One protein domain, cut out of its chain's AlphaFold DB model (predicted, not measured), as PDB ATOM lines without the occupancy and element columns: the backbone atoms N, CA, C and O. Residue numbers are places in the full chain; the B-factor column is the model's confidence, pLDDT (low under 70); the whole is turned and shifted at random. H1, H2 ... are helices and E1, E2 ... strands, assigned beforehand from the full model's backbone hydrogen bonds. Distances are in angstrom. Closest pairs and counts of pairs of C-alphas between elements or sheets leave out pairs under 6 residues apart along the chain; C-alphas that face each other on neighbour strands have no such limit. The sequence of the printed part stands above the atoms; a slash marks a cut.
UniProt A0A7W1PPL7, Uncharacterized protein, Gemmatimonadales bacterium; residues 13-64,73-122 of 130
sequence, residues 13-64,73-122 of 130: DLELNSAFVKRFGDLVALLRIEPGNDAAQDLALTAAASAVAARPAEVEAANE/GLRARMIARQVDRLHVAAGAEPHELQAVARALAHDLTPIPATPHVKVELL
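Overview. This is residues 13 to 64 and 73 to 122 of the 130 residues of an uncharacterized protein of Gemmatimonadales bacterium (UniProt A0A7W1PPL7). A small three-stranded sheet, E1, E2 and E3, makes one layer and the helices H1, H3 and H4 over one of its faces make the other, while the long helical hairpin of H1 and H2 reaches past the sheet and H4 packs across both its helices. The 102 printed residues hold H1, H2, E1, H3, E2, H4 and E3 in that order; the antiparallel sheet runs E1, E2, E3, and the class is mixed, helices and strands. The whole is compact and rounded, with a radius of gyration of the C-alphas of 12.1 A and spans of 32 by 31 by 27 A.

Along the chain. H1, residues 13 to 33, begins at C-alpha 13 (142.358, 105.194, 130.603) and is 30.0 A long. H2, residues 38 to 52, is 21.2 A long. E1 is residues 57 to 60, H3 residues 74 to 80, and E2 residues 83 to 88. H4, residues 94 to 105, is 16.0 A long. E3, residues 117 to 121, ends at C-alpha 121 (129.781, 126.096, 129.770).

Arrangement. H1 and H2 touch at a shallow tilt of 21 degrees, opposite ways, the closest C-alphas being those of Phe 20 and Ala 48, 5.0 A. With residues 24 to 32, H1 touches residues 101 to 105 of H4 at a steep tilt of 60 degrees; the closest C-alphas, of Val 28 and Ala 105, are 5.3 A apart. H3 and H4 lie on the same face of the sheet. E2 pairs with E1 through N 59 and O 86, 2.9 A, and with E3 through N 118 and O 87, 2.8 A. Every O i to N i+4 pair is within hydrogen-bond range in H2, H3 and H4, and 16 of 17 in H1.

Size, cuts and confidence. Residues 65 to 72 are not printed, and C-alphas 64 and 73 are 12.9 A apart across the cut. The link from H4 to E3 is long, 11 residues. Residues 13 and 62 to 64 have pLDDT under 70.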
ATOM      1  N   ASP A  13     143.199 104.017 130.402       68.19
ATOM      2  CA  ASP A  13     142.358 105.194 130.603       68.19
ATOM      3  C   ASP A  13     142.185 106.048 129.333       68.19
ATOM      4  O   ASP A  13     141.076 106.450 128.990       68.19
ATOM      5  N   LEU A  14     143.273 106.252 128.583       71.75
ATOM      6  CA  LEU A  14     143.274 107.088 127.385       71.75
ATOM      7  C   LEU A  14     142.520 106.414 126.231       71.75
ATOM      8  O   LEU A  14     141.837 107.088 125.459       71.75
ATOM      9  N   GLU A  15     142.622 105.087 126.120       76.25
ATOM     10  CA  GLU A  15     141.922 104.319 125.085       76.25
ATOM     11  C   GLU A  15     140.418 104.261 125.341       76.25
ATOM     12  O   GLU A  15     139.638 104.459 124.411       76.25
ATOM     13  N   LEU A  16     140.003 104.063 126.596       79.44
ATOM     14  CA  LEU A  16     138.588 104.084 126.970       79.44
ATOM     15  C   LEU A  16     137.974 105.468 126.758       79.44
ATOM     16  O   LEU A  16     136.890 105.565 126.180       79.44
ATOM     17  N   ASN A  17     138.686 106.537 127.130       84.38
ATOM     18  CA  ASN A  17     138.228 107.894 126.850       84.38
ATOM     19  C   ASN A  17     138.133 108.152 125.334       84.38
ATOM     20  O   ASN A  17     137.131 108.667 124.846       84.38
ATOM     21  N   SER A  18     139.127 107.713 124.557       84.25
ATOM     22  CA  SER A  18     139.098 107.832 123.090       84.25
ATOM     23  C   SER A  18     137.938 107.046 122.467       84.25
ATOM     24  O   SER A  18     137.279 107.535 121.547       84.25
ATOM     25  N   ALA A  19     137.652 105.848 122.984       87.25
ATOM     26  CA  ALA A  19     136.518 105.035 122.563       87.25
ATOM     27  C   ALA A  19     135.188 105.727 122.887       87.25
ATOM     28  O   ALA A  19     134.327 105.805 122.010       87.25
ATOM     29  N   PHE A  20     135.042 106.287 124.092       90.06
ATOM     30  CA  PHE A  20     133.874 107.082 124.461       90.06
ATOM     31  C   PHE A  20     133.700 108.286 123.527       90.06
ATOM     32  O   PHE A  20     132.650 108.413 122.901       90.06
ATOM     33  N   VAL A  21     134.734 109.120 123.366       89.88
ATOM     34  CA  VAL A  21     134.705 110.317 122.506       89.88
ATOM     35  C   VAL A  21     134.277 109.967 121.086       89.88
ATOM     36  O   VAL A  21     133.443 110.665 120.506       89.88
ATOM     37  N   LYS A  22     134.811 108.870 120.536       89.75
ATOM     38  CA  LYS A  22     134.447 108.392 119.204       89.75
ATOM     39  C   LYS A  22     132.974 107.983 119.141       89.75
ATOM     40  O   LYS A  22     132.232 108.550 118.348       89.75
ATOM     41  N   ARG A  23     132.534 107.060 120.004       92.12
ATOM     42  CA  ARG A  23     131.163 106.513 119.977       92.12
ATOM     43  C   ARG A  23     130.099 107.557 120.300       92.12
ATOM     44  O   ARG A  23     129.056 107.597 119.656       92.12
ATOM     45  N   PHE A  24     130.374 108.426 121.266       92.81
ATOM     46  CA  PHE A  24     129.484 109.522 121.621       92.81
ATOM     47  C   PHE A  24     129.443 110.590 120.519       92.81
ATOM     48  O   PHE A  24     128.381 111.132 120.218       92.81
ATOM     49  N   GLY A  25     130.573 110.852 119.856       91.44
ATOM     50  CA  GLY A  25     130.619 111.705 118.670       91.44
ATOM     51  C   GLY A  25     129.835 111.145 117.487       91.44
ATOM     52  O   GLY A  25     129.081 111.899 116.875       91.44
ATOM     53  N   ASP A  26     129.946 109.841 117.216       91.19
ATOM     54  CA  ASP A  26     129.145 109.149 116.196       91.19
ATOM     55  C   ASP A  26     127.642 109.316 116.479       91.19
ATOM     56  O   ASP A  26     126.883 109.672 115.581       91.19
ATOM     57  N   LEU A  27     127.210 109.154 117.739       93.06
ATOM     58  CA  LEU A  27     125.815 109.373 118.140       93.06
ATOM     59  C   LEU A  27     125.350 110.814 117.863       93.06
ATOM     60  O   LEU A  27     124.285 111.019 117.282       93.06
ATOM     61  N   VAL A  28     126.143 111.816 118.257       92.25
ATOM     62  CA  VAL A  28     125.818 113.234 118.012       92.25
ATOM     63  C   VAL A  28     125.756 113.541 116.511       92.25
ATOM     64  O   VAL A  28     124.901 114.317 116.083       92.25
ATOM     65  N   ALA A  29     126.625 112.931 115.703       90.69
ATOM     66  CA  ALA A  29     126.605 113.082 114.251       90.69
ATOM     67  C   ALA A  29     125.364 112.422 113.623       90.69
ATOM     68  O   ALA A  29     124.670 113.070 112.835       90.69
ATOM     69  N   LEU A  30     125.037 111.187 114.019       91.38
ATOM     70  CA  LEU A  30     123.858 110.446 113.555       91.38
ATOM     71  C   LEU A  30     122.560 111.200 113.850       91.38
ATOM     72  O   LEU A  30     121.735 111.357 112.956       91.38
ATOM     73  N   LEU A  31     122.412 111.756 115.055       91.50
ATOM     74  CA  LEU A  31     121.242 112.562 115.429       91.50
ATOM     75  C   LEU A  31     121.039 113.795 114.531       91.50
ATOM     76  O   LEU A  31     119.921 114.294 114.411       91.50
ATOM     77  N   ARG A  32     122.105 114.299 113.897       88.62
ATOM     78  CA  ARG A  32     122.037 115.453 112.988       88.62
ATOM     79  C   ARG A  32     121.833 115.055 111.533       88.62
ATOM     80  O   ARG A  32     121.089 115.738 110.836       88.62
ATOM     81  N   ILE A  33     122.535 114.022 111.072       90.00
ATOM     82  CA  ILE A  33     122.568 113.648 109.652       90.00
ATOM     83  C   ILE A  33     121.442 112.661 109.315       90.00
ATOM     84  O   ILE A  33     120.802 112.796 108.276       90.00
ATOM     85  N   GLU A  34     121.155 111.713 110.209       89.38
ATOM     86  CA  GLU A  34     120.174 110.638 110.022       89.38
ATOM     87  C   GLU A  34     119.302 110.454 111.286       89.38
ATOM     88  O   GLU A  34     119.372 109.422 111.965       89.38
ATOM     89  N   PRO A  35     118.442 111.434 111.627       87.12
ATOM     90  CA  PRO A  35     117.662 111.400 112.867       87.12
ATOM     91  C   PRO A  35     116.681 110.219 112.959       87.12
ATOM     92  O   PRO A  35     116.271 109.878 114.062       87.12
ATOM     93  N   GLY A  36     116.323 109.585 111.835       91.31
ATOM     94  CA  GLY A  36     115.455 108.399 111.789       91.31
ATOM     95  C   GLY A  36     116.189 107.053 111.820       91.31
ATOM     96  O   GLY A  36     115.552 106.017 111.665       91.31
ATOM     97  N   ASN A  37     117.517 107.038 111.960       93.06
ATOM     98  CA  ASN A  37     118.293 105.799 112.030       93.06
ATOM     99  C   ASN A  37     118.413 105.313 113.485       93.06
ATOM    100  O   ASN A  37     119.495 105.329 114.078       93.06
ATOM    101  N   ASP A  38     117.283 104.902 114.070       93.06
ATOM    102  CA  ASP A  38     117.186 104.509 115.485       93.06
ATOM    103  C   ASP A  38     118.155 103.372 115.847       93.06
ATOM    104  O   ASP A  38     118.766 103.389 116.912       93.06
ATOM    105  N   ALA A  39     118.360 102.416 114.935       94.31
ATOM    106  CA  ALA A  39     119.259 101.286 115.154       94.31
ATOM    107  C   ALA A  39     120.734 101.714 115.260       94.31
ATOM    108  O   ALA A  39     121.455 101.243 116.140       94.31
ATOM    109  N   ALA A  40     121.197 102.619 114.388       92.62
ATOM    110  CA  ALA A  40     122.565 103.129 114.466       92.62
ATOM    111  C   ALA A  40     122.770 104.008 115.710       92.62
ATOM    112  O   ALA A  40     123.822 103.934 116.350       92.62
ATOM    113  N   GLN A  41     121.760 104.805 116.073       93.38
ATOM    114  CA  GLN A  41     121.783 105.618 117.289       93.38
ATOM    115  C   GLN A  41     121.859 104.741 118.547       93.38
ATOM    116  O   GLN A  41     122.692 105.004 119.414       93.38
ATOM    117  N   ASP A  42     121.052 103.682 118.636       94.25
ATOM    118  CA  ASP A  42     121.064 102.741 119.763       94.25
ATOM    119  C   ASP A  42     122.409 102.009 119.894       94.25
ATOM    120  O   ASP A  42     122.973 101.912 120.988       94.25
ATOM    121  N   LEU A  43     122.996 101.589 118.769       94.19
ATOM    122  CA  LEU A  43     124.309 100.947 118.754       94.19
ATOM    123  C   LEU A  43     125.411 101.898 119.238       94.19
ATOM    124  O   LEU A  43     126.240 101.520 120.075       94.19
ATOM    125  N   ALA A  44     125.430 103.135 118.732       93.25
ATOM    126  CA  ALA A  44     126.397 104.146 119.150       93.25
ATOM    127  C   ALA A  44     126.235 104.498 120.638       93.25
ATOM    128  O   ALA A  44     127.229 104.600 121.362       93.25
ATOM    129  N   LEU A  45     124.987 104.609 121.107       95.31
ATOM    130  CA  LEU A  45     124.661 104.879 122.501       95.31
ATOM    131  C   LEU A  45     125.118 103.750 123.430       95.31
ATOM    132  O   LEU A  45     125.805 104.010 124.418       95.31
ATOM    133  N   THR A  46     124.792 102.502 123.097       94.94
ATOM    134  CA  THR A  46     125.193 101.320 123.872       94.94
ATOM    135  C   THR A  46     126.715 101.206 123.956       94.94
ATOM    136  O   THR A  46     127.269 100.924 125.024       94.94
ATOM    137  N   ALA A  47     127.417 101.481 122.855       93.00
ATOM    138  CA  ALA A  47     128.875 101.475 122.831       93.00
ATOM    139  C   ALA A  47     129.481 102.607 123.682       93.00
ATOM    140  O   ALA A  47     130.467 102.378 124.384       93.00
ATOM    141  N   ALA A  48     128.890 103.807 123.657       92.62
ATOM    142  CA  ALA A  48     129.317 104.924 124.498       92.62
ATOM    143  C   ALA A  48     129.085 104.631 125.990       92.62
ATOM    144  O   ALA A  48     130.005 104.803 126.787       92.62
ATOM    145  N   ALA A  49     127.908 104.115 126.357       93.81
ATOM    146  CA  ALA A  49     127.589 103.713 127.728       93.81
ATOM    147  C   ALA A  49     128.540 102.618 128.237       93.81
ATOM    148  O   ALA A  49     129.051 102.698 129.352       93.81
ATOM    149  N   SER A  50     128.859 101.634 127.391       92.62
ATOM    150  CA  SER A  50     129.814 100.573 127.737       92.62
ATOM    151  C   SER A  50     131.221 101.116 128.004       92.62
ATOM    152  O   SER A  50     131.905 100.626 128.902       92.62
ATOM    153  N   ALA A  51     131.652 102.148 127.269       89.94
ATOM    154  CA  ALA A  51     132.964 102.766 127.465       89.94
ATOM    155  C   ALA A  51     133.087 103.486 128.821       89.94
ATOM    156  O   ALA A  51     134.178 103.518 129.389       89.94
ATOM    157  N   VAL A  52     131.975 104.001 129.362       91.44
ATOM    158  CA  VAL A  52     131.928 104.676 130.673       91.44
ATOM    159  C   VAL A  52     131.394 103.793 131.800       91.44
ATOM    160  O   VAL A  52     131.285 104.239 132.936       91.44
ATOM    161  N   ALA A  53     131.080 102.522 131.538       90.38
ATOM    162  CA  ALA A  53     130.471 101.644 132.537       90.38
ATOM    163  C   ALA A  53     131.355 101.465 133.784       90.38
ATOM    164  O   ALA A  53     130.863 101.489 134.908       90.38
ATOM    165  N   ALA A  54     132.668 101.316 133.591       85.25
ATOM    166  CA  ALA A  54     133.615 101.077 134.682       85.25
ATOM    167  C   ALA A  54     134.407 102.324 135.103       85.25
ATOM    168  O   ALA A  54     135.009 102.332 136.177       85.25
ATOM    169  N   ARG A  55     134.484 103.349 134.248       87.00
ATOM    170  CA  ARG A  55     135.375 104.502 134.435       87.00
ATOM    171  C   ARG A  55     134.729 105.779 133.911       87.00
ATOM    172  O   ARG A  55     133.998 105.710 132.927       87.00
ATOM    173  N   PRO A  56     135.007 106.933 134.534       89.56
ATOM    174  CA  PRO A  56     134.542 108.203 134.008       89.56
ATOM    175  C   PRO A  56     135.258 108.546 132.695       89.56
ATOM    176  O   PRO A  56     136.384 108.104 132.459       89.56
ATOM    177  N   ALA A  57     134.614 109.367 131.870       89.56
ATOM    178  CA  ALA A  57     135.202 109.955 130.674       89.56
ATOM    179  C   ALA A  57     135.099 111.479 130.725       89.56
ATOM    180  O   ALA A  57     134.125 112.044 131.227       89.56
ATOM    181  N   GLU A  58     136.113 112.146 130.183       88.94
ATOM    182  CA  GLU A  58     136.195 113.600 130.162       88.94
ATOM    183  C   GLU A  58     136.572 114.080 128.769       88.94
ATOM    184  O   GLU A  58     137.531 113.598 128.159       88.94
ATOM    185  N   VAL A  59     135.812 115.054 128.280       87.62
ATOM    186  CA  VAL A  59     136.008 115.653 126.965       87.62
ATOM    187  C   VAL A  59     136.111 117.156 127.125       87.62
ATOM    188  O   VAL A  59     135.250 117.784 127.738       87.62
ATOM    189  N   GLU A  60     137.154 117.732 126.543       85.75
ATOM    190  CA  GLU A  60     137.393 119.173 126.513       85.75
ATOM    191  C   GLU A  60     137.254 119.681 125.077       85.75
ATOM    192  O   GLU A  60     137.773 119.080 124.126       85.75
ATOM    193  N   ALA A  61     136.566 120.807 124.911       80.69
ATOM    194  CA  ALA A  61     136.353 121.425 123.610       80.69
ATOM    195  C   ALA A  61     137.663 121.944 122.993       80.69
ATOM    196  O   ALA A  61     137.879 121.757 121.797       80.69
ATOM    197  N   ALA A  62     138.551 122.530 123.807       66.88
ATOM    198  CA  ALA A  62     139.755 123.236 123.358       66.88
ATOM    199  C   ALA A  62     141.026 122.370 123.225       66.88
ATOM    200  O   ALA A  62     142.072 122.876 122.829       66.88
ATOM    201  N   ASN A  63     140.981 121.075 123.554       59.00
ATOM    202  CA  ASN A  63     142.181 120.237 123.510       59.00
ATOM    203  C   ASN A  63     142.466 119.750 122.075       59.00
ATOM    204  O   ASN A  63     141.957 118.709 121.651       59.00
ATOM    205  N   GLU A  64     143.252 120.502 121.310       48.25
ATOM    206  CA  GLU A  64     143.717 120.114 119.976       48.25
ATOM    207  C   GLU A  64     144.690 118.925 120.059       48.25
ATOM    208  O   GLU A  64     145.911 119.073 120.047       48.25
ATOM    209  N   GLY A  73     132.106 116.447 114.122       74.88
ATOM    210  CA  GLY A  73     132.478 115.759 115.365       74.88
ATOM    211  C   GLY A  73     131.993 116.421 116.669       74.88
ATOM    212  O   GLY A  73     131.711 117.621 116.731       74.88
ATOM    213  N   LEU A  74     131.962 115.626 117.746       85.94
ATOM    214  CA  LEU A  74     131.532 116.005 119.105       85.94
ATOM    215  C   LEU A  74     132.053 117.375 119.566       85.94
ATOM    216  O   LEU A  74     131.286 118.212 120.034       85.94
ATOM    217  N   ARG A  75     133.357 117.621 119.405       85.56
ATOM    218  CA  ARG A  75     134.020 118.845 119.883       85.56
ATOM    219  C   ARG A  75     133.527 120.097 119.163       85.56
ATOM    220  O   ARG A  75     133.268 121.103 119.810       85.56
ATOM    221  N   ALA A  76     133.298 120.021 117.851       83.69
ATOM    222  CA  ALA A  76     132.718 121.132 117.098       83.69
ATOM    223  C   ALA A  76     131.319 121.493 117.624       83.69
ATOM    224  O   ALA A  76     130.951 122.667 117.670       83.69
ATOM    225  N   ARG A  77     130.549 120.492 118.071       86.81
ATOM    226  CA  ARG A  77     129.239 120.707 118.701       86.81
ATOM    227  C   ARG A  77     129.342 121.263 120.109       86.81
ATOM    228  O   ARG A  77     128.560 122.149 120.438       86.81
ATOM    229  N   MET A  78     130.314 120.816 120.898       89.44
ATOM    230  CA  MET A  78     130.599 121.425 122.198       89.44
ATOM    231  C   MET A  78     130.915 122.917 122.033       89.44
ATOM    232  O   MET A  78     130.239 123.739 122.641       89.44
ATOM    233  N   ILE A  79     131.812 123.284 121.111       85.88
ATOM    234  CA  ILE A  79     132.156 124.688 120.821       85.88
ATOM    235  C   ILE A  79     130.927 125.483 120.360       85.88
ATOM    236  O   ILE A  79     130.651 126.553 120.902       85.88
ATOM    237  N   ALA A  80     130.151 124.956 119.405       85.12
ATOM    238  CA  ALA A  80     128.944 125.621 118.902       85.12
ATOM    239  C   ALA A  80     127.899 125.871 120.005       85.12
ATOM    240  O   ALA A  80     127.182 126.868 119.970       85.12
ATOM    241  N   ARG A  81     127.839 124.979 120.999       86.06
ATOM    242  CA  ARG A  81     126.957 125.074 122.168       86.06
ATOM    243  C   ARG A  81     127.599 125.777 123.363       86.06
ATOM    244  O   ARG A  81     126.999 125.776 124.434       86.06
ATOM    245  N   GLN A  82     128.784 126.362 123.185       86.25
ATOM    246  CA  GLN A  82     129.564 126.998 124.245       86.25
ATOM    247  C   GLN A  82     129.816 126.067 125.440       86.25
ATOM    248  O   GLN A  82     129.866 126.514 126.577       86.25
ATOM    249  N   VAL A  83     129.952 124.767 125.197       88.19
ATOM    250  CA  VAL A  83     130.374 123.773 126.183       88.19
ATOM    251  C   VAL A  83     131.894 123.717 126.164       88.19
ATOM    252  O   VAL A  83     132.486 123.387 125.140       88.19
ATOM    253  N   ASP A  84     132.511 124.033 127.296       86.88
ATOM    254  CA  ASP A  84     133.954 123.933 127.502       86.88
ATOM    255  C   ASP A  84     134.357 122.488 127.811       86.88
ATOM    256  O   ASP A  84     135.221 121.909 127.147       86.88
ATOM    257  N   ARG A  85     133.654 121.874 128.773       89.50
ATOM    258  CA  ARG A  85     133.970 120.539 129.276       89.50
ATOM    259  C   ARG A  85     132.722 119.694 129.479       89.50
ATOM    260  O   ARG A  85     131.688 120.163 129.952       89.50
ATOM    261  N   LEU A  86     132.844 118.422 129.124       90.62
ATOM    262  CA  LEU A  86     131.862 117.378 129.372       90.62
ATOM    263  C   LEU A  86     132.517 116.320 130.257       90.62
ATOM    264  O   LEU A  86     133.470 115.665 129.836       90.62
ATOM    265  N   HIS A  87     131.995 116.150 131.465       91.88
ATOM    266  CA  HIS A  87     132.411 115.103 132.387       91.88
ATOM    267  C   HIS A  87     131.285 114.083 132.533       91.88
ATOM    268  O   HIS A  87     130.169 114.428 132.923       91.88
ATOM    269  N   VAL A  88     131.592 112.825 132.247       92.75
ATOM    270  CA  VAL A  88     130.676 111.694 132.370       92.75
ATOM    271  C   VAL A  88     131.208 110.777 133.459       92.75
ATOM    272  O   VAL A  88     132.307 110.240 133.343       92.75
ATOM    273  N   ALA A  89     130.437 110.606 134.528       93.12
ATOM    274  CA  ALA A  89     130.784 109.713 135.620       93.12
ATOM    275  C   ALA A  89     130.724 108.241 135.181       93.12
ATOM    276  O   ALA A  89     130.009 107.875 134.245       93.12
ATOM    277  N   ALA A  90     131.462 107.386 135.892       92.56
ATOM    278  CA  ALA A  90     131.370 105.948 135.686       92.56
ATOM    279  C   ALA A  90     129.938 105.457 135.951       92.56
ATOM    280  O   ALA A  90     129.325 105.857 136.941       92.56
ATOM    281  N   GLY A  91     129.428 104.584 135.086       91.88
ATOM    282  CA  GLY A  91     128.079 104.030 135.208       91.88
ATOM    283  C   GLY A  91     126.955 104.982 134.788       91.88
ATOM    284  O   GLY A  91     125.805 104.706 135.114       91.88
ATOM    285  N   ALA A  92     127.262 106.074 134.076       92.25
ATOM    286  CA  ALA A  92     126.243 106.962 133.514       92.25
ATOM    287  C   ALA A  92     125.220 106.183 132.674       92.25
ATOM    288  O   ALA A  92     125.589 105.354 131.832       92.25
ATOM    289  N   GLU A  93     123.933 106.458 132.886       92.44
ATOM    290  CA  GLU A  93     122.885 105.681 132.235       92.44
ATOM    291  C   GLU A  93     122.739 106.056 130.748       92.44
ATOM    292  O   GLU A  93     122.888 107.226 130.375       92.44
ATOM    293  N   PRO A  94     122.376 105.101 129.865       93.31
ATOM    294  CA  PRO A  94     122.209 105.373 128.436       93.31
ATOM    295  C   PRO A  94     121.226 106.514 128.146       93.31
ATOM    296  O   PRO A  94     121.444 107.323 127.248       93.31
ATOM    297  N   HIS A  95     120.150 106.635 128.921       93.06
ATOM    298  CA  HIS A  95     119.163 107.690 128.702       93.06
ATOM    299  C   HIS A  95     119.718 109.095 129.019       93.06
ATOM    300  O   HIS A  95     119.373 110.053 128.325       93.06
ATOM    301  N   GLU A  96     120.614 109.228 130.007       92.94
ATOM    302  CA  GLU A  96     121.294 110.492 130.323       92.94
ATOM    303  C   GLU A  96     122.225 110.902 129.180       92.94
ATOM    304  O   GLU A  96     122.177 112.038 128.699       92.94
ATOM    305  N   LEU A  97     123.024 109.946 128.691       93.38
ATOM    306  CA  LEU A  97     123.915 110.151 127.550       93.38
ATOM    307  C   LEU A  97     123.124 110.544 126.300       93.38
ATOM    308  O   LEU A  97     123.498 111.490 125.607       93.38
ATOM    309  N   GLN A  98     122.000 109.878 126.032       93.69
ATOM    310  CA  GLN A  98     121.133 110.204 124.901       93.69
ATOM    311  C   GLN A  98     120.545 111.616 125.018       93.69
ATOM    312  O   GLN A  98     120.504 112.348 124.027       93.69
ATOM    313  N   ALA A  99     120.102 112.020 126.212       92.62
ATOM    314  CA  ALA A  99     119.540 113.348 126.437       92.62
ATOM    315  C   ALA A  99     120.582 114.450 126.181       92.62
ATOM    316  O   ALA A  99     120.296 115.430 125.487       92.62
ATOM    317  N   VAL A 100     121.814 114.258 126.660       92.75
ATOM    318  CA  VAL A 100     122.923 115.192 126.413       92.75
ATOM    319  C   VAL A 100     123.353 115.173 124.945       92.75
ATOM    320  O   VAL A 100     123.558 116.238 124.365       92.75
ATOM    321  N   ALA A 101     123.420 114.005 124.300       93.06
ATOM    322  CA  ALA A 101     123.741 113.901 122.877       93.06
ATOM    323  C   ALA A 101     122.720 114.645 122.004       93.06
ATOM    324  O   ALA A 101     123.109 115.391 121.106       93.06
ATOM    325  N   ARG A 102     121.420 114.520 122.307       91.88
ATOM    326  CA  ARG A 102     120.351 115.282 121.637       91.88
ATOM    327  C   ARG A 102     120.490 116.781 121.858       91.88
ATOM    328  O   ARG A 102     120.328 117.545 120.907       91.88
ATOM    329  N   ALA A 103     120.819 117.206 123.078       91.62
ATOM    330  CA  ALA A 103     121.097 118.610 123.347       91.62
ATOM    331  C   ALA A 103     122.295 119.105 122.522       91.62
ATOM    332  O   ALA A 103     122.202 120.114 121.836       91.62
ATOM    333  N   LEU A 104     123.402 118.370 122.468       90.38
ATOM    334  CA  LEU A 104     124.557 118.761 121.653       90.38
ATOM    335  C   LEU A 104     124.254 118.750 120.144       90.38
ATOM    336  O   LEU A 104     124.740 119.616 119.410       90.38
ATOM    337  N   ALA A 105     123.432 117.814 119.671       90.12
ATOM    338  CA  ALA A 105     123.041 117.699 118.268       90.12
ATOM    339  C   ALA A 105     122.144 118.857 117.794       90.12
ATOM    340  O   ALA A 105     122.324 119.337 116.672       90.12
ATOM    341  N   HIS A 106     121.233 119.341 118.646       87.19
ATOM    342  CA  HIS A 106     120.215 120.334 118.287       87.19
ATOM    343  C   HIS A 106     120.324 121.608 119.124       87.19
ATOM    344  O   HIS A 106     120.094 121.580 120.330       87.19
ATOM    345  N   ASP A 107     120.594 122.746 118.482       79.88
ATOM    346  CA  ASP A 107     120.886 124.025 119.152       79.88
ATOM    347  C   ASP A 107     119.743 124.570 120.025       79.88
ATOM    348  O   ASP A 107     119.992 125.275 121.000       79.88
ATOM    349  N   LEU A 108     118.497 124.206 119.715       81.62
ATOM    350  CA  LEU A 108     117.311 124.650 120.453       81.62
ATOM    351  C   LEU A 108     117.009 123.801 121.694       81.62
ATOM    352  O   LEU A 108     116.239 124.224 122.555       81.62
ATOM    353  N   THR A 109     117.603 122.612 121.805       84.12
ATOM    354  CA  THR A 109     117.369 121.723 122.943       84.12
ATOM    355  C   THR A 109     118.244 122.174 124.117       84.12
ATOM    356  O   THR A 109     119.473 122.256 123.963       84.12
ATOM    357  N   PRO A 110     117.665 122.486 125.290       84.38
ATOM    358  CA  PRO A 110     118.445 122.837 126.470       84.38
ATOM    359  C   PRO A 110     119.291 121.643 126.922       84.38
ATOM    360  O   PRO A 110     118.869 120.493 126.812       84.38
ATOM    361  N   ILE A 111     120.494 121.920 127.426       85.69
ATOM    362  CA  ILE A 111     121.365 120.878 127.975       85.69
ATOM    363  C   ILE A 111     120.777 120.440 129.322       85.69
ATOM    364  O   ILE A 111     120.641 121.285 130.212       85.69
ATOM    365  N   PRO A 112     120.390 119.162 129.480       85.75
ATOM    366  CA  PRO A 112     119.783 118.694 130.713       85.75
ATOM    367  C   PRO A 112     120.824 118.645 131.833       85.75
ATOM    368  O   PRO A 112     121.978 118.282 131.611       85.75
ATOM    369  N   ALA A 113     120.394 118.963 133.052       81.56
ATOM    370  CA  ALA A 113     121.144 118.596 134.242       81.56
ATOM    371  C   ALA A 113     120.869 117.118 134.532       81.56
ATOM    372  O   ALA A 113     119.711 116.737 134.721       81.56
ATOM    373  N   THR A 114     121.911 116.292 134.560       87.06
ATOM    374  CA  THR A 114     121.788 114.873 134.908       87.06
ATOM    375  C   THR A 114     122.739 114.532 136.061       87.06
ATOM    376  O   THR A 114     123.730 115.239 136.270       87.06
ATOM    377  N   PRO A 115     122.439 113.500 136.868       86.69
ATOM    378  CA  PRO A 115     123.280 113.127 138.005       86.69
ATOM    379  C   PRO A 115     124.692 112.685 137.595       86.69
ATOM    380  O   PRO A 115     125.647 112.993 138.314       86.69
ATOM    381  N   HIS A 116     124.843 112.010 136.450       91.38
ATOM    382  CA  HIS A 116     126.128 111.447 136.023       91.38
ATOM    383  C   HIS A 116     126.818 112.233 134.909       91.38
ATOM    384  O   HIS A 116     127.991 111.978 134.638       91.38
ATOM    385  N   VAL A 117     126.146 113.201 134.280       90.94
ATOM    386  CA  VAL A 117     126.724 114.007 133.201       90.94
ATOM    387  C   VAL A 117     126.765 115.472 133.608       90.94
ATOM    388  O   VAL A 117     125.742 116.141 133.749       90.94
ATOM    389  N   LYS A 118     127.982 115.988 133.777       90.88
ATOM    390  CA  LYS A 118     128.242 117.393 134.085       90.88
ATOM    391  C   LYS A 118     128.718 118.105 132.831       90.88
ATOM    392  O   LYS A 118     129.651 117.661 132.165       90.88
ATOM    393  N   VAL A 119     128.074 119.228 132.540       88.94
ATOM    394  CA  VAL A 119     128.394 120.080 131.399       88.94
ATOM    395  C   VAL A 119     128.829 121.441 131.916       88.94
ATOM    396  O   VAL A 119     128.053 122.151 132.552       88.94
ATOM    397  N   GLU A 120     130.078 121.793 131.642       88.38
ATOM    398  CA  GLU A 120     130.643 123.096 131.968       88.38
ATOM    399  C   GLU A 120     130.575 123.983 130.727       88.38
ATOM    400  O   GLU A 120     131.103 123.640 129.668       88.38
ATOM    401  N   LEU A 121     129.889 125.119 130.846       85.19
ATOM    402  CA  LEU A 121     129.781 126.096 129.770       85.19
ATOM    403  C   LEU A 121     130.970 127.059 129.799       85.19
ATOM    404  O   LEU A 121     131.414 127.482 130.870       85.19
ATOM    405  N   LEU A 122     131.435 127.458 128.617       80.81
ATOM    406  CA  LEU A 122     132.388 128.540 128.434       80.81
ATOM    407  C   LEU A 122     131.833 129.800 129.096       80.81
ATOM    408  O   LEU A 122     130.794 130.337 128.703       80.81
TER     409      LEU A 122